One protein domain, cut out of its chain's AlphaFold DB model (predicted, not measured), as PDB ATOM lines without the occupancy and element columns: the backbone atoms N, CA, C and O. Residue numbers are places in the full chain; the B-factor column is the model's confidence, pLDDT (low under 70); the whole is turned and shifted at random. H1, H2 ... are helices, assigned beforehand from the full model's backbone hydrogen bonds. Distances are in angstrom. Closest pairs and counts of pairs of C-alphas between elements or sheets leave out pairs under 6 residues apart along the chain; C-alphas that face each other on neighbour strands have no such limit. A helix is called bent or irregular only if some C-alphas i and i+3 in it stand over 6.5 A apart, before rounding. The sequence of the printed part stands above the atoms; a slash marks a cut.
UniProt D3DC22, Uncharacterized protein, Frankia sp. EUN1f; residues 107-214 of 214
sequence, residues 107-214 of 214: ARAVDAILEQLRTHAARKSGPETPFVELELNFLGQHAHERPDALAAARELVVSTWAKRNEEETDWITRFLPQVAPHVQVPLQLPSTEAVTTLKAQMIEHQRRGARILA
ATOM      1  N   ALA A 107     -26.403 -34.297  19.928       97.88
ATOM      2  CA  ALA A 107     -26.568 -33.524  18.700       97.88
ATOM      3  C   ALA A 107     -25.251 -32.981  18.115       97.88
ATOM      4  O   ALA A 107     -25.206 -32.618  16.936       97.88
ATOM      5  N   ARG A 108     -24.147 -32.964  18.878       98.06
ATOM      6  CA  ARG A 108     -22.818 -32.588  18.357       98.06
ATOM      7  C   ARG A 108     -22.331 -33.484  17.214       98.06
ATOM      8  O   ARG A 108     -21.455 -33.065  16.464       98.06
ATOM      9  N   ALA A 109     -22.887 -34.686  17.051       98.31
ATOM     10  CA  ALA A 109     -22.541 -35.583  15.948       98.31
ATOM     11  C   ALA A 109     -23.340 -35.348  14.650       98.31
ATOM     12  O   ALA A 109     -23.010 -35.947  13.625       98.31
ATOM     13  N   VAL A 110     -24.348 -34.462  14.656       98.62
ATOM     14  CA  VAL A 110     -25.247 -34.223  13.508       98.62
ATOM     15  C   VAL A 110     -24.495 -33.863  12.233       98.62
ATOM     16  O   VAL A 110     -24.738 -34.480  11.198       98.62
ATOM     17  N   ASP A 111     -23.561 -32.915  12.292       98.38
ATOM     18  CA  ASP A 111     -22.882 -32.438  11.081       98.38
ATOM     19  C   ASP A 111     -21.975 -33.515  10.470       98.38
ATOM     20  O   ASP A 111     -21.926 -33.676   9.249       98.38
ATOM     21  N   ALA A 112     -21.308 -34.306  11.314       97.81
ATOM     22  CA  ALA A 112     -20.473 -35.415  10.867       97.81
ATOM     23  C   ALA A 112     -21.302 -36.543  10.234       97.81
ATOM     24  O   ALA A 112     -20.923 -37.073   9.190       97.81
ATOM     25  N   ILE A 113     -22.448 -36.891  10.828       97.81
ATOM     26  CA  ILE A 113     -23.342 -37.936  10.307       97.81
ATOM     27  C   ILE A 113     -24.030 -37.483   9.016       97.81
ATOM     28  O   ILE A 113     -24.168 -38.276   8.089       97.81
ATOM     29  N   LEU A 114     -24.388 -36.203   8.894       97.88
ATOM     30  CA  LEU A 114     -24.910 -35.653   7.643       97.88
ATOM     31  C   LEU A 114     -23.874 -35.731   6.507       97.88
ATOM     32  O   LEU A 114     -24.232 -36.029   5.368       97.88
ATOM     33  N   GLU A 115     -22.592 -35.503   6.796       95.50
ATOM     34  CA  GLU A 115     -21.522 -35.657   5.804       95.50
ATOM     35  C   GLU A 115     -21.310 -37.123   5.388       95.50
ATOM     36  O   GLU A 115     -21.125 -37.422   4.203       95.50
ATOM     37  N   GLN A 116     -21.409 -38.060   6.334       93.00
ATOM     38  CA  GLN A 116     -21.405 -39.494   6.020       93.00
ATOM     39  C   GLN A 116     -22.595 -39.869   5.125       93.00
ATOM     40  O   GLN A 116     -22.396 -40.483   4.072       93.00
ATOM     41  N   LEU A 117     -23.793 -39.363   5.440       94.75
ATOM     42  CA  LEU A 117     -24.989 -39.557   4.624       94.75
ATOM     43  C   LEU A 117     -24.807 -39.039   3.194       94.75
ATOM     44  O   LEU A 117     -25.220 -39.715   2.255       94.75
ATOM     45  N   ARG A 118     -24.159 -37.884   2.980       94.38
ATOM     46  CA  ARG A 118     -23.843 -37.392   1.621       94.38
ATOM     47  C   ARG A 118     -23.024 -38.406   0.829       94.38
ATOM     48  O   ARG A 118     -23.298 -38.645  -0.347       94.38
ATOM     49  N   THR A 119     -22.043 -39.021   1.484       90.81
ATOM     50  CA  THR A 119     -21.168 -40.021   0.870       90.81
ATOM     51  C   THR A 119     -21.914 -41.324   0.575       90.81
ATOM     52  O   THR A 119     -21.744 -41.898  -0.506       90.81
ATOM     53  N   HIS A 120     -22.750 -41.797   1.500       90.44
ATOM     54  CA  HIS A 120     -23.466 -43.068   1.369       90.44
ATOM     55  C   HIS A 120     -24.696 -42.979   0.468       90.44
ATOM     56  O   HIS A 120     -24.835 -43.809  -0.429       90.44
ATOM     57  N   ALA A 121     -25.519 -41.934   0.592       90.25
ATOM     58  CA  ALA A 121     -26.691 -41.719  -0.261       90.25
ATOM     59  C   ALA A 121     -26.328 -41.533  -1.745       90.25
ATOM     60  O   ALA A 121     -27.143 -41.778  -2.635       90.25
ATOM     61  N   ALA A 122     -25.095 -41.116  -2.052       88.88
ATOM     62  CA  ALA A 122     -24.615 -41.027  -3.426       88.88
ATOM     63  C   ALA A 122     -24.379 -42.403  -4.083       88.88
ATOM     64  O   ALA A 122     -24.309 -42.476  -5.316       88.88
ATOM     65  N   ARG A 123     -24.258 -43.483  -3.306       88.25
ATOM     66  CA  ARG A 123     -24.004 -44.846  -3.799       88.25
ATOM     67  C   ARG A 123     -25.322 -45.564  -4.102       88.25
ATOM     68  O   ARG A 123     -26.379 -45.163  -3.632       88.25
ATOM     69  N   LYS A 124     -25.265 -46.601  -4.945       87.00
ATOM     70  CA  LYS A 124     -26.410 -47.496  -5.160       87.00
ATOM     71  C   LYS A 124     -26.507 -48.458  -3.989       87.00
ATOM     72  O   LYS A 124     -25.492 -49.024  -3.583       87.00
ATOM     73  N   SER A 125     -27.718 -48.675  -3.519       84.44
ATOM     74  CA  SER A 125     -27.975 -49.554  -2.395       84.44
ATOM     75  C   SER A 125     -27.768 -51.013  -2.755       84.44
ATOM     76  O   SER A 125     -27.993 -51.463  -3.881       84.44
ATOM     77  N   GLY A 126     -27.310 -51.753  -1.764       76.81
ATOM     78  CA  GLY A 126     -26.971 -53.161  -1.823       76.81
ATOM     79  C   GLY A 126     -27.115 -53.834  -0.453       76.81
ATOM     80  O   GLY A 126     -27.422 -53.177   0.537       76.81
ATOM     81  N   PRO A 127     -26.859 -55.144  -0.366       62.47
ATOM     82  CA  PRO A 127     -27.035 -55.923   0.865       62.47
ATOM     83  C   PRO A 127     -26.126 -55.483   2.027       62.47
ATOM     84  O   PRO A 127     -26.322 -55.903   3.159       62.47
ATOM     85  N   GLU A 128     -25.134 -54.630   1.761       58.06
ATOM     86  CA  GLU A 128     -24.262 -54.032   2.774       58.06
ATOM     87  C   GLU A 128     -24.691 -52.610   3.182       58.06
ATOM     88  O   GLU A 128     -23.858 -51.874   3.702       58.06
ATOM     89  N   THR A 129     -25.940 -52.192   2.921       56.28
ATOM     90  CA  THR A 129     -26.388 -50.780   3.034       56.28
ATOM     91  C   THR A 129     -27.354 -50.511   4.201       56.28
ATOM     92  O   THR A 129     -28.379 -49.873   3.987       56.28
ATOM     93  N   PRO A 130     -27.062 -50.905   5.458       60.47
ATOM     94  CA  PRO A 130     -27.802 -50.369   6.601       60.47
ATOM     95  C   PRO A 130     -27.398 -48.913   6.916       60.47
ATOM     96  O   PRO A 130     -27.925 -48.307   7.841       60.47
ATOM     97  N   PHE A 131     -26.445 -48.332   6.176       74.69
ATOM     98  CA  PHE A 131     -25.828 -47.049   6.519       74.69
ATOM     99  C   PHE A 131     -26.816 -45.891   6.497       74.69
ATOM    100  O   PHE A 131     -26.940 -45.174   7.484       74.69
ATOM    101  N   VAL A 132     -27.554 -45.762   5.395       90.38
ATOM    102  CA  VAL A 132     -28.489 -44.655   5.190       90.38
ATOM    103  C   VAL A 132     -29.619 -44.723   6.212       90.38
ATOM    104  O   VAL A 132     -30.012 -43.691   6.740       90.38
ATOM    105  N   GLU A 133     -30.106 -45.922   6.542       92.94
ATOM    106  CA  GLU A 133     -31.084 -46.123   7.616       92.94
ATOM    107  C   GLU A 133     -30.549 -45.620   8.963       92.94
ATOM    108  O   GLU A 133     -31.206 -44.812   9.619       92.94
ATOM    109  N   LEU A 134     -29.352 -46.053   9.371       94.44
ATOM    110  CA  LEU A 134     -28.791 -45.675  10.669       94.44
ATOM    111  C   LEU A 134     -28.495 -44.167  10.752       94.44
ATOM    112  O   LEU A 134     -28.772 -43.527  11.768       94.44
ATOM    113  N   GLU A 135     -27.981 -43.581   9.673       96.56
ATOM    114  CA  GLU A 135     -27.714 -42.145   9.571       96.56
ATOM    115  C   GLU A 135     -29.011 -41.331   9.622       96.56
ATOM    116  O   GLU A 135     -29.120 -40.380  10.396       96.56
ATOM    117  N   LEU A 136     -30.023 -41.720   8.840       97.06
ATOM    118  CA  LEU A 136     -31.328 -41.058   8.839       97.06
ATOM    119  C   LEU A 136     -32.043 -41.212  10.176       97.06
ATOM    120  O   LEU A 136     -32.694 -40.271  10.623       97.06
ATOM    121  N   ASN A 137     -31.912 -42.362  10.830       97.44
ATOM    122  CA  ASN A 137     -32.449 -42.572  12.164       97.44
ATOM    123  C   ASN A 137     -31.827 -41.581  13.153       97.44
ATOM    124  O   ASN A 137     -32.571 -40.855  13.808       97.44
ATOM    125  N   PHE A 138     -30.492 -41.484  13.203       98.12
ATOM    126  CA  PHE A 138     -29.807 -40.512  14.057       98.12
ATOM    127  C   PHE A 138     -30.282 -39.077  13.772       98.12
ATOM    128  O   PHE A 138     -30.687 -38.356  14.682       98.12
ATOM    129  N   LEU A 139     -30.297 -38.665  12.501       98.19
ATOM    130  CA  LEU A 139     -30.733 -37.318  12.114       98.19
ATOM    131  C   LEU A 139     -32.209 -37.071  12.458       98.19
ATOM    132  O   LEU A 139     -32.577 -35.971  12.867       98.19
ATOM    133  N   GLY A 140     -33.050 -38.099  12.348       97.81
ATOM    134  CA  GLY A 140     -34.447 -38.073  12.760       97.81
ATOM    135  C   GLY A 140     -34.621 -37.888  14.266       97.81
ATOM    136  O   GLY A 140     -35.488 -37.117  14.674       97.81
ATOM    137  N   GLN A 141     -33.774 -38.515  15.092       97.94
ATOM    138  CA  GLN A 141     -33.795 -38.312  16.547       97.94
ATOM    139  C   GLN A 141     -33.508 -36.855  16.932       97.94
ATOM    140  O   GLN A 141     -34.118 -36.329  17.860       97.94
ATOM    141  N   HIS A 142     -32.626 -36.190  16.183       98.19
ATOM    142  CA  HIS A 142     -32.203 -34.810  16.432       98.19
ATOM    143  C   HIS A 142     -32.979 -33.758  15.639       98.19
ATOM    144  O   HIS A 142     -32.638 -32.578  15.681       98.19
ATOM    145  N   ALA A 143     -34.048 -34.141  14.940       96.94
ATOM    146  CA  ALA A 143     -34.770 -33.253  14.034       96.94
ATOM    147  C   ALA A 143     -35.366 -32.001  14.706       96.94
ATOM    148  O   ALA A 143     -35.510 -30.971  14.051       96.94
ATOM    149  N   HIS A 144     -35.710 -32.067  15.996       96.12
ATOM    150  CA  HIS A 144     -36.197 -30.903  16.745       96.12
ATOM    151  C   HIS A 144     -35.089 -29.902  17.086       96.12
ATOM    152  O   HIS A 144     -35.337 -28.699  17.087       96.12
ATOM    153  N   GLU A 145     -33.878 -30.386  17.362       97.06
ATOM    154  CA  GLU A 145     -32.712 -29.553  17.684       97.06
ATOM    155  C   GLU A 145     -32.022 -29.031  16.418       97.06
ATOM    156  O   GLU A 145     -31.515 -27.910  16.393       97.06
ATOM    157  N   ARG A 146     -32.010 -29.848  15.360       97.56
ATOM    158  CA  ARG A 146     -31.344 -29.604  14.076       97.56
ATOM    159  C   ARG A 146     -32.294 -29.849  12.892       97.56
ATOM    160  O   ARG A 146     -32.071 -30.760  12.088       97.56
ATOM    161  N   PRO A 147     -33.364 -29.042  12.750       96.31
ATOM    162  CA  PRO A 147     -34.311 -29.171  11.639       96.31
ATOM    163  C   PRO A 147     -33.660 -28.892  10.276       96.31
ATOM    164  O   PRO A 147     -34.072 -29.455   9.262       96.31
ATOM    165  N   ASP A 148     -32.609 -28.067  10.255       96.81
ATOM    166  CA  ASP A 148     -31.774 -27.793   9.086       96.81
ATOM    167  C   ASP A 148     -31.093 -29.064   8.558       96.81
ATOM    168  O   ASP A 148     -31.088 -29.316   7.352       96.81
ATOM    169  N   ALA A 149     -30.585 -29.911   9.458       97.50
ATOM    170  CA  ALA A 149     -29.922 -31.152   9.085       97.50
ATOM    171  C   ALA A 149     -30.913 -32.183   8.533       97.50
ATOM    172  O   ALA A 149     -30.601 -32.867   7.556       97.50
ATOM    173  N   LEU A 150     -32.126 -32.262   9.095       96.62
ATOM    174  CA  LEU A 150     -33.184 -33.117   8.549       96.62
ATOM    175  C   LEU A 150     -33.627 -32.642   7.154       96.62
ATOM    176  O   LEU A 150     -33.843 -33.467   6.265       96.62
ATOM    177  N   ALA A 151     -33.730 -31.328   6.936       96.44
ATOM    178  CA  ALA A 151     -34.039 -30.767   5.622       96.44
ATOM    179  C   ALA A 151     -32.944 -31.093   4.590       96.44
ATOM    180  O   ALA A 151     -33.254 -31.569   3.498       96.44
ATOM    181  N   ALA A 152     -31.669 -30.944   4.956       97.44
ATOM    182  CA  ALA A 152     -30.551 -31.332   4.096       97.44
ATOM    183  C   ALA A 152     -30.539 -32.845   3.806       97.44
ATOM    184  O   ALA A 152     -30.343 -33.263   2.664       97.44
ATOM    185  N   ALA A 153     -30.804 -33.679   4.817       97.06
ATOM    186  CA  ALA A 153     -30.942 -35.123   4.644       97.06
ATOM    187  C   ALA A 153     -32.072 -35.463   3.668       97.06
ATOM    188  O   ALA A 153     -31.895 -36.300   2.784       97.06
ATOM    189  N   ARG A 154     -33.209 -34.766   3.766       96.56
ATOM    190  CA  ARG A 154     -34.307 -34.886   2.808       96.56
ATOM    191  C   ARG A 154     -33.866 -34.547   1.387       96.56
ATOM    192  O   ARG A 154     -34.153 -35.323   0.482       96.56
ATOM    193  N   GLU A 155     -33.202 -33.418   1.163       95.88
ATOM    194  CA  GLU A 155     -32.748 -33.026  -0.179       95.88
ATOM    195  C   GLU A 155     -31.844 -34.097  -0.805       95.88
ATOM    196  O   GLU A 155     -32.009 -34.466  -1.974       95.88
ATOM    197  N   LEU A 156     -30.941 -34.670  -0.005       95.69
ATOM    198  CA  LEU A 156     -30.097 -35.790  -0.416       95.69
ATOM    199  C   LEU A 156     -30.934 -37.025  -0.742       95.69
ATOM    200  O   LEU A 156     -30.761 -37.616  -1.806       95.69
ATOM    201  N   VAL A 157     -31.862 -37.407   0.136       95.19
ATOM    202  CA  VAL A 157     -32.741 -38.569  -0.050       95.19
ATOM    203  C   VAL A 157     -33.578 -38.438  -1.319       95.19
ATOM    204  O   VAL A 157     -33.628 -39.374  -2.112       95.19
ATOM    205  N   VAL A 158     -34.176 -37.272  -1.567       95.50
ATOM    206  CA  VAL A 158     -34.995 -37.007  -2.757       95.50
ATOM    207  C   VAL A 158     -34.158 -37.037  -4.030       95.50
ATOM    208  O   VAL A 158     -34.507 -37.743  -4.974       95.50
ATOM    209  N   SER A 159     -33.034 -36.317  -4.058       95.88
ATOM    210  CA  SER A 159     -32.171 -36.237  -5.248       95.88
ATOM    211  C   SER A 159     -31.519 -37.573  -5.614       95.88
ATOM    212  O   SER A 159     -31.170 -37.804  -6.771       95.88
ATOM    213  N   THR A 160     -31.388 -38.483  -4.646       94.69
ATOM    214  CA  THR A 160     -30.792 -39.812  -4.831       94.69
ATOM    215  C   THR A 160     -31.806 -40.952  -4.733       94.69
ATOM    216  O   THR A 160     -31.402 -42.112  -4.704       94.69
ATOM    217  N   TRP A 161     -33.114 -40.669  -4.702       95.19
ATOM    218  CA  TRP A 161     -34.153 -41.664  -4.391       95.19
ATOM    219  C   TRP A 161     -34.072 -42.924  -5.259       95.19
ATOM    220  O   TRP A 161     -34.127 -44.035  -4.745       95.19
ATOM    221  N   ALA A 162     -33.828 -42.757  -6.563       94.62
ATOM    222  CA  ALA A 162     -33.725 -43.852  -7.531       94.62
ATOM    223  C   ALA A 162     -32.557 -44.835  -7.286       94.62
ATOM    224  O   ALA A 162     -32.472 -45.863  -7.954       94.62
ATOM    225  N   LYS A 163     -31.631 -44.519  -6.372       92.69
ATOM    226  CA  LYS A 163     -30.499 -45.384  -6.011       92.69
ATOM    227  C   LYS A 163     -30.835 -46.399  -4.912       92.69
ATOM    228  O   LYS A 163     -30.050 -47.329  -4.736       92.69
ATOM    229  N   ARG A 164     -31.962 -46.213  -4.215       92.31
ATOM    230  CA  ARG A 164     -32.379 -47.009  -3.054       92.31
ATOM    231  C   ARG A 164     -32.996 -48.345  -3.446       92.31
ATOM    232  O   ARG A 164     -33.563 -48.476  -4.531       92.31
ATOM    233  N   ASN A 165     -32.857 -49.334  -2.569       91.81
ATOM    234  CA  ASN A 165     -33.540 -50.623  -2.688       91.81
ATOM    235  C   ASN A 165     -34.889 -50.597  -1.939       91.81
ATOM    236  O   ASN A 165     -35.219 -49.610  -1.285       91.81
ATOM    237  N   GLU A 166     -35.656 -51.683  -2.048       91.50
ATOM    238  CA  GLU A 166     -36.970 -51.819  -1.399       91.50
ATOM    239  C   GLU A 166     -36.877 -51.679   0.129       91.50
ATOM    240  O   GLU A 166     -37.636 -50.918   0.721       91.50
ATOM    241  N   GLU A 167     -35.876 -52.315   0.749       90.12
ATOM    242  CA  GLU A 167     -35.649 -52.289   2.200       90.12
ATOM    243  C   GLU A 167     -35.472 -50.864   2.745       90.12
ATOM    244  O   GLU A 167     -36.153 -50.468   3.690       90.12
ATOM    245  N   GLU A 168     -34.619 -50.051   2.118       91.06
ATOM    246  CA  GLU A 168     -34.428 -48.660   2.528       91.06
ATOM    247  C   GLU A 168     -35.667 -47.806   2.272       91.06
ATOM    248  O   GLU A 168     -36.003 -46.949   3.092       91.06
ATOM    249  N   THR A 169     -36.347 -47.989   1.134       93.69
ATOM    250  CA  THR A 169     -37.560 -47.213   0.847       93.69
ATOM    251  C   THR A 169     -38.685 -47.547   1.819       93.69
ATOM    252  O   THR A 169     -39.394 -46.634   2.253       93.69
ATOM    253  N   ASP A 170     -38.806 -48.811   2.217       93.69
ATOM    254  CA  ASP A 170     -39.776 -49.279   3.205       93.69
ATOM    255  C   ASP A 170     -39.450 -48.727   4.587       93.69
ATOM    256  O   ASP A 170     -40.335 -48.197   5.267       93.69
ATOM    257  N   TRP A 171     -38.175 -48.780   4.989       94.69
ATOM    258  CA  TRP A 171     -37.741 -48.207   6.256       94.69
ATOM    259  C   TRP A 171     -38.037 -46.707   6.323       94.69
ATOM    260  O   TRP A 171     -38.673 -46.242   7.272       94.69
ATOM    261  N   ILE A 172     -37.645 -45.953   5.288       95.44
ATOM    262  CA  ILE A 172     -37.874 -44.506   5.217       95.44
ATOM    263  C   ILE A 172     -39.369 -44.205   5.301       95.44
ATOM    264  O   ILE A 172     -39.783 -43.377   6.108       95.44
ATOM    265  N   THR A 173     -40.187 -44.888   4.501       95.00
ATOM    266  CA  THR A 173     -41.638 -44.657   4.460       95.00
ATOM    267  C   THR A 173     -42.294 -44.970   5.805       95.00
ATOM    268  O   THR A 173     -43.244 -44.300   6.204       95.00
ATOM    269  N   ARG A 174     -41.777 -45.960   6.535       95.06
ATOM    270  CA  ARG A 174     -42.331 -46.386   7.819       95.06
ATOM    271  C   ARG A 174     -41.919 -45.499   8.991       95.06
ATOM    272  O   ARG A 174     -42.748 -45.243   9.860       95.06
ATOM    273  N   PHE A 175     -40.656 -45.083   9.057       95.62
ATOM    274  CA  PHE A 175     -40.085 -44.483  10.271       95.62
ATOM    275  C   PHE A 175     -39.674 -43.023  10.120       95.62
ATOM    276  O   PHE A 175     -39.630 -42.295  11.111       95.62
ATOM    277  N   LEU A 176     -39.405 -42.572   8.896       95.88
ATOM    278  CA  LEU A 176     -39.027 -41.191   8.619       95.88
ATOM    279  C   LEU A 176     -39.695 -40.673   7.330       95.88
ATOM    280  O   LEU A 176     -39.007 -40.127   6.465       95.88
ATOM    281  N   PRO A 177     -41.028 -40.814   7.166       95.12
ATOM    282  CA  PRO A 177     -41.701 -40.550   5.894       95.12
ATOM    283  C   PRO A 177     -41.455 -39.132   5.384       95.12
ATOM    284  O   PRO A 177     -41.343 -38.925   4.180       95.12
ATOM    285  N   GLN A 178     -41.280 -38.158   6.282       93.06
ATOM    286  CA  GLN A 178     -40.992 -36.772   5.923       93.06
ATOM    287  C   GLN A 178     -39.770 -36.582   5.006       93.06
ATOM    288  O   GLN A 178     -39.752 -35.627   4.233       93.06
ATOM    289  N   VAL A 179     -38.771 -37.478   5.012       95.12
ATOM    290  CA  VAL A 179     -37.633 -37.364   4.079       95.12
ATOM    291  C   VAL A 179     -37.932 -37.937   2.686       95.12
ATOM    292  O   VAL A 179     -37.190 -37.651   1.746       95.12
ATOM    293  N   ALA A 180     -39.028 -38.681   2.509       94.31
ATOM    294  CA  ALA A 180     -39.404 -39.324   1.251       94.31
ATOM    295  C   ALA A 180     -39.950 -38.322   0.211       94.31
ATOM    296  O   ALA A 180     -40.610 -37.341   0.564       94.31
ATOM    297  N   PRO A 181     -39.731 -38.530  -1.101       92.75
ATOM    298  CA  PRO A 181     -40.066 -37.553  -2.145       92.75
ATOM    299  C   PRO A 181     -41.556 -37.223  -2.250       92.75
ATOM    300  O   PRO A 181     -41.896 -36.123  -2.673       92.75
ATOM    301  N   HIS A 182     -42.437 -38.134  -1.837       87.56
ATOM    302  CA  HIS A 182     -43.886 -37.981  -1.951       87.56
ATOM    303  C   HIS A 182     -44.524 -37.135  -0.832       87.56
ATOM    304  O   HIS A 182     -45.716 -36.844  -0.904       87.56
ATOM    305  N   VAL A 183     -43.762 -36.722   0.190       86.75
ATOM    306  CA  VAL A 183     -44.279 -35.891   1.288       86.75
ATOM    307  C   VAL A 183     -44.232 -34.398   0.943       86.75
ATOM    308  O   VAL A 183     -43.241 -33.889   0.411       86.75
ATOM    309  N   GLN A 184     -45.329 -33.697   1.247       77.25
ATOM    310  CA  GLN A 184     -45.518 -32.269   0.973       77.25
ATOM    311  C   GLN A 184     -44.649 -31.369   1.873       77.25
ATOM    312  O   GLN A 184     -44.257 -31.747   2.973       77.25
ATOM    313  N   VAL A 185     -44.358 -30.158   1.386       76.56
ATOM    314  CA  VAL A 185     -43.621 -29.091   2.091       76.56
ATOM    315  C   VAL A 185     -44.646 -28.063   2.610       76.56
ATOM    316  O   VAL A 185     -45.592 -27.779   1.873       76.56
ATOM    317  N   PRO A 186     -44.510 -27.482   3.824       79.94
ATOM    318  CA  PRO A 186     -43.351 -27.490   4.726       79.94
ATOM    319  C   PRO A 186     -43.088 -28.838   5.404       79.94
ATOM    320  O   PRO A 186     -44.015 -29.573   5.730       79.94
ATOM    321  N   LEU A 187     -41.803 -29.144   5.612       83.88
ATOM    322  CA  LEU A 187     -41.356 -30.388   6.236       83.88
ATOM    323  C   LEU A 187     -41.890 -30.484   7.669       83.88
ATOM    324  O   LEU A 187     -41.523 -29.681   8.526       83.88
ATOM    325  N   GLN A 188     -42.739 -31.474   7.936       89.88
ATOM    326  CA  GLN A 188     -43.163 -31.783   9.297       89.88
ATOM    327  C   GLN A 188     -42.050 -32.546  10.021       89.88
ATOM    328  O   GLN A 188     -41.512 -33.522   9.496       89.88
ATOM    329  N   LEU A 189     -41.692 -32.086  11.222       93.50
ATOM    330  CA  LEU A 189     -40.730 -32.780  12.076       93.50
ATOM    331  C   LEU A 189     -41.357 -34.069  12.638       93.50
ATOM    332  O   LEU A 189     -42.571 -34.093  12.868       93.50
ATOM    333  N   PRO A 190     -40.562 -35.134  12.868       95.12
ATOM    334  CA  PRO A 190     -41.050 -36.340  13.529       95.12
ATOM    335  C   PRO A 190     -41.667 -35.995  14.887       95.12
ATOM    336  O   PRO A 190     -41.208 -35.085  15.567       95.12
ATOM    337  N   SER A 191     -42.705 -36.723  15.297       96.50
ATOM    338  CA  SER A 191     -43.268 -36.571  16.640       96.50
ATOM    339  C   SER A 191     -42.293 -37.078  17.710       96.50
ATOM    340  O   SER A 191     -41.413 -37.895  17.433       96.50
ATOM    341  N   THR A 192     -42.499 -36.684  18.968       95.38
ATOM    342  CA  THR A 192     -41.731 -37.218  20.108       95.38
ATOM    343  C   THR A 192     -41.804 -38.749  20.198       95.38
ATOM    344  O   THR A 192     -40.826 -39.406  20.551       95.38
ATOM    345  N   GLU A 193     -42.949 -39.340  19.844       96.69
ATOM    346  CA  GLU A 193     -43.131 -40.795  19.790       96.69
ATOM    347  C   GLU A 193     -42.312 -41.432  18.658       96.69
ATOM    348  O   GLU A 193     -41.660 -42.461  18.863       96.69
ATOM    349  N   ALA A 194     -42.273 -40.796  17.483       96.50
ATOM    350  CA  ALA A 194     -41.434 -41.239  16.375       96.50
ATOM    351  C   ALA A 194     -39.943 -41.164  16.748       96.50
ATOM    352  O   ALA A 194     -39.224 -42.139  16.558       96.50
ATOM    353  N   VAL A 195     -39.493 -40.071  17.375       97.25
ATOM    354  CA  VAL A 195     -38.118 -39.931  17.894       97.25
ATOM    355  C   VAL A 195     -37.791 -41.025  18.915       97.25
ATOM    356  O   VAL A 195     -36.733 -41.653  18.840       97.25
ATOM    357  N   THR A 196     -38.717 -41.319  19.830       96.88
ATOM    358  CA  THR A 196     -38.559 -42.404  20.814       96.88
ATOM    359  C   THR A 196     -38.427 -43.765  20.125       96.88
ATOM    360  O   THR A 196     -37.583 -44.577  20.503       96.88
ATOM    361  N   THR A 197     -39.216 -43.998  19.075       97.81
ATOM    362  CA  THR A 197     -39.161 -45.223  18.265       97.81
ATOM    363  C   THR A 197     -37.825 -45.356  17.536       97.81
ATOM    364  O   THR A 197     -37.215 -46.424  17.576       97.81
ATOM    365  N   LEU A 198     -37.326 -44.276  16.925       97.38
ATOM    366  CA  LEU A 198     -36.015 -44.248  16.268       97.38
ATOM    367  C   LEU A 198     -34.895 -44.595  17.257       97.38
ATOM    368  O   LEU A 198     -34.070 -45.468  16.979       97.38
ATOM    369  N   LYS A 199     -34.917 -44.004  18.458       96.38
ATOM    370  CA  LYS A 199     -33.938 -44.320  19.506       96.38
ATOM    371  C   LYS A 199     -34.025 -45.776  19.969       96.38
ATOM    372  O   LYS A 199     -33.001 -46.432  20.158       96.38
ATOM    373  N   ALA A 200     -35.232 -46.323  20.104       96.81
ATOM    374  CA  ALA A 200     -35.427 -47.727  20.460       96.81
ATOM    375  C   ALA A 200     -34.851 -48.690  19.405       96.81
ATOM    376  O   ALA A 200     -34.298 -49.731  19.767       96.81
ATOM    377  N   GLN A 201     -34.914 -48.337  18.116       95.31
ATOM    378  CA  GLN A 201     -34.267 -49.117  17.057       95.31
ATOM    379  C   GLN A 201     -32.749 -49.155  17.240       95.31
ATOM    380  O   GLN A 201     -32.179 -50.244  17.211       95.31
ATOM    381  N   MET A 202     -32.098 -48.013  17.492       94.94
ATOM    382  CA  MET A 202     -30.642 -47.950  17.721       94.94
ATOM    383  C   MET A 202     -30.200 -48.865  18.862       94.94
ATOM    384  O   MET A 202     -29.272 -49.663  18.714       94.94
ATOM    385  N   ILE A 203     -30.940 -48.818  19.970       94.50
ATOM    386  CA  ILE A 203     -30.747 -49.697  21.126       94.50
ATOM    387  C   ILE A 203     -30.857 -51.173  20.708       94.50
ATOM    388  O   ILE A 203     -30.020 -51.991  21.092       94.50
ATOM    389  N   GLU A 204     -31.853 -51.536  19.900       93.19
ATOM    390  CA  GLU A 204     -32.044 -52.918  19.450       93.19
ATOM    391  C   GLU A 204     -30.982 -53.381  18.439       93.19
ATOM    392  O   GLU A 204     -30.512 -54.519  18.513       93.19
ATOM    393  N   HIS A 205     -30.541 -52.519  17.521       91.12
ATOM    394  CA  HIS A 205     -29.403 -52.811  16.642       91.12
ATOM    395  C   HIS A 205     -28.137 -53.081  17.456       91.12
ATOM    396  O   HIS A 205     -27.463 -54.090  17.234       91.12
ATOM    397  N   GLN A 206     -27.867 -52.258  18.468       88.19
ATOM    398  CA  GLN A 206     -26.719 -52.449  19.345       88.19
ATOM    399  C   GLN A 206     -26.817 -53.744  20.172       88.19
ATOM    400  O   GLN A 206     -25.809 -54.432  20.357       88.19
ATOM    401  N   ARG A 207     -28.018 -54.144  20.626       87.19
ATOM    402  CA  ARG A 207     -28.228 -55.446  21.304       87.19
ATOM    403  C   ARG A 207     -27.940 -56.620  20.383       87.19
ATOM    404  O   ARG A 207     -27.270 -57.564  20.800       87.19
ATOM    405  N   ARG A 208     -28.443 -56.574  19.149       84.31
ATOM    406  CA  ARG A 208     -28.215 -57.626  18.149       84.31
ATOM    407  C   ARG A 208     -26.734 -57.730  17.786       84.31
ATOM    408  O   ARG A 208     -26.200 -58.836  17.801       84.31
ATOM    409  N   GLY A 209     -26.056 -56.600  17.583       71.81
ATOM    410  CA  GLY A 209     -24.610 -56.555  17.346       71.81
ATOM    411  C   GLY A 209     -23.799 -57.159  18.496       71.81
ATOM    412  O   GLY A 209     -22.904 -57.968  18.262       71.81
ATOM    413  N   ALA A 210     -24.161 -56.862  19.749       64.00
ATOM    414  CA  ALA A 210     -23.493 -57.431  20.920       64.00
ATOM    415  C   ALA A 210     -23.634 -58.963  21.020       64.00
ATOM    416  O   ALA A 210     -22.710 -59.621  21.484       64.00
ATOM    417  N   ARG A 211     -24.757 -59.541  20.566       58.53
ATOM    418  CA  ARG A 211     -24.977 -61.001  20.565       58.53
ATOM    419  C   ARG A 211     -24.160 -61.748  19.511       58.53
ATOM    420  O   ARG A 211     -23.903 -62.926  19.693       58.53
ATOM    421  N   ILE A 212     -23.769 -61.087  18.423       51.03
ATOM    422  CA  ILE A 212     -22.928 -61.681  17.368       51.03
ATOM    423  C   ILE A 212     -21.449 -61.722  17.801       51.03
ATOM    424  O   ILE A 212     -20.660 -62.498  17.265       51.03
ATOM    425  N   LEU A 213     -21.067 -60.879  18.766       46.09
ATOM    426  CA  LEU A 213     -19.696 -60.737  19.264       46.09
ATOM    427  C   LEU A 213     -19.425 -61.492  20.581       46.09
ATOM    428  O   LEU A 213     -18.272 -61.499  21.018       46.09
ATOM    429  N   ALA A 214     -20.455 -62.078  21.203       43.38
ATOM    430  CA  ALA A 214     -20.391 -62.876  22.434       43.38
ATOM    431  C   ALA A 214     -20.285 -64.373  22.114       43.38
ATOM    432  O   ALA A 214     -19.498 -65.057  22.807       43.38
TER     433      ALA A 214
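Overview. This is residues 107 to 214 of the 214 residues of an uncharacterized protein of Frankia sp. EUN1f (UniProt D3DC22). Three helices, H1, H2 and H3, make an up-and-down bundle, each running against the one before it; H2 is the middle of the domain, with H4 packed beside it and the first part of the long helix H5 slanting past it. The last part of H5 sticks out as an arm, residues 206 to 214 standing free of the body, and a long loop of residues 176 to 191 joins H4 to H5. The printed part has 108 residues with five named helices, H1 to H5 in order along the chain, and no named strand: the class is all helix. The whole is compact, with a radius of gyration of the C-alphas of 13.4 A, and spans 45 by 30 by 25 A.

Along the chain. H1 takes residues 107 to 121 and is 20.7 A from first to last C-alpha, beginning with C-alpha 107 at (-26.568, -33.524, 18.700). It is irregular: C-alphas 108 and 111 are 7.3 A apart, against about 5 A in a regular helix, and its line is a rough one. After a short link of 9 residues comes H2, residues 131 to 141, 15.5 A long, with C-alpha 141 at (-33.795, -38.312, 16.547). A tight link of 5 residues leads to H3, residues 147 to 159, 18.4 A long. A short link of 6 residues follows, then H4, residues 166 to 175, 14.1 A long. The longest helix, H5, takes residues 192 to 212 and is 31.0 A from its first C-alpha to its last, C-alpha 212 at (-22.928, -61.681, 17.368).

Arrangement. H2 is the hub, touching the four other helices, and its centre is the nearest to the mean of the C-alphas, at 2.9 A. H1 and H2 form a helical hairpin: they run opposite ways at a shallow tilt of 32 degrees, only just short of steep, and their closest C-alphas, those of Ile 113 and Glu 135, are 6.1 A apart. H2 and H3 form a second helical hairpin, opposite ways at a shallow tilt of 31 degrees. H3 touches H2 with residues 149 to 153 alone; the closest C-alphas are those of Leu 139 and Leu 150, at 6.0 A. H1 and H3 touch too, running the same way at a shallow tilt of 5 degrees, with the C-alphas of Leu 114 and Ala 153 closest at 6.8 A. H4 touches H2 and runs the same way at a shallow tilt of 6 degrees; the C-alphas of Glu 133 and Glu 168 are closest, at 6.6 A. H5 touches H2 with residues 195 to 202 alone, opposite ways at a steep tilt of 41 degrees, and the C-alphas of Gln 141 and Val 195 come within 4.8 A. The helix packing is mostly aligned, with 4 of 5 touching pairs at a shallow tilt. H4 and H5 are close but not clearly touching, with the C-alphas of Phe 175 and Ala 194 closest at 7.0 A. H4 is apart from H1 and from H3, and H5 is apart from H1 and from H3. In H2, H3, H4 and H5 every O i to N i+4 pair is within hydrogen-bond range; in H1 it is 9 of 11.

Size, cuts and confidence. The two C-alphas farthest apart are those of Val 185 and Ala 214, at 45.8 A. Without residues 206 to 214 the body spans 32 by 30 by 24 A. The printed part has no cut and ends at residue 214, the chain's last residue. The link from H4 to H5, 16 residues, is long. The mean pLDDT of the printed part is 90.1; residues 127 to 130 and 210 to 214 are under 70.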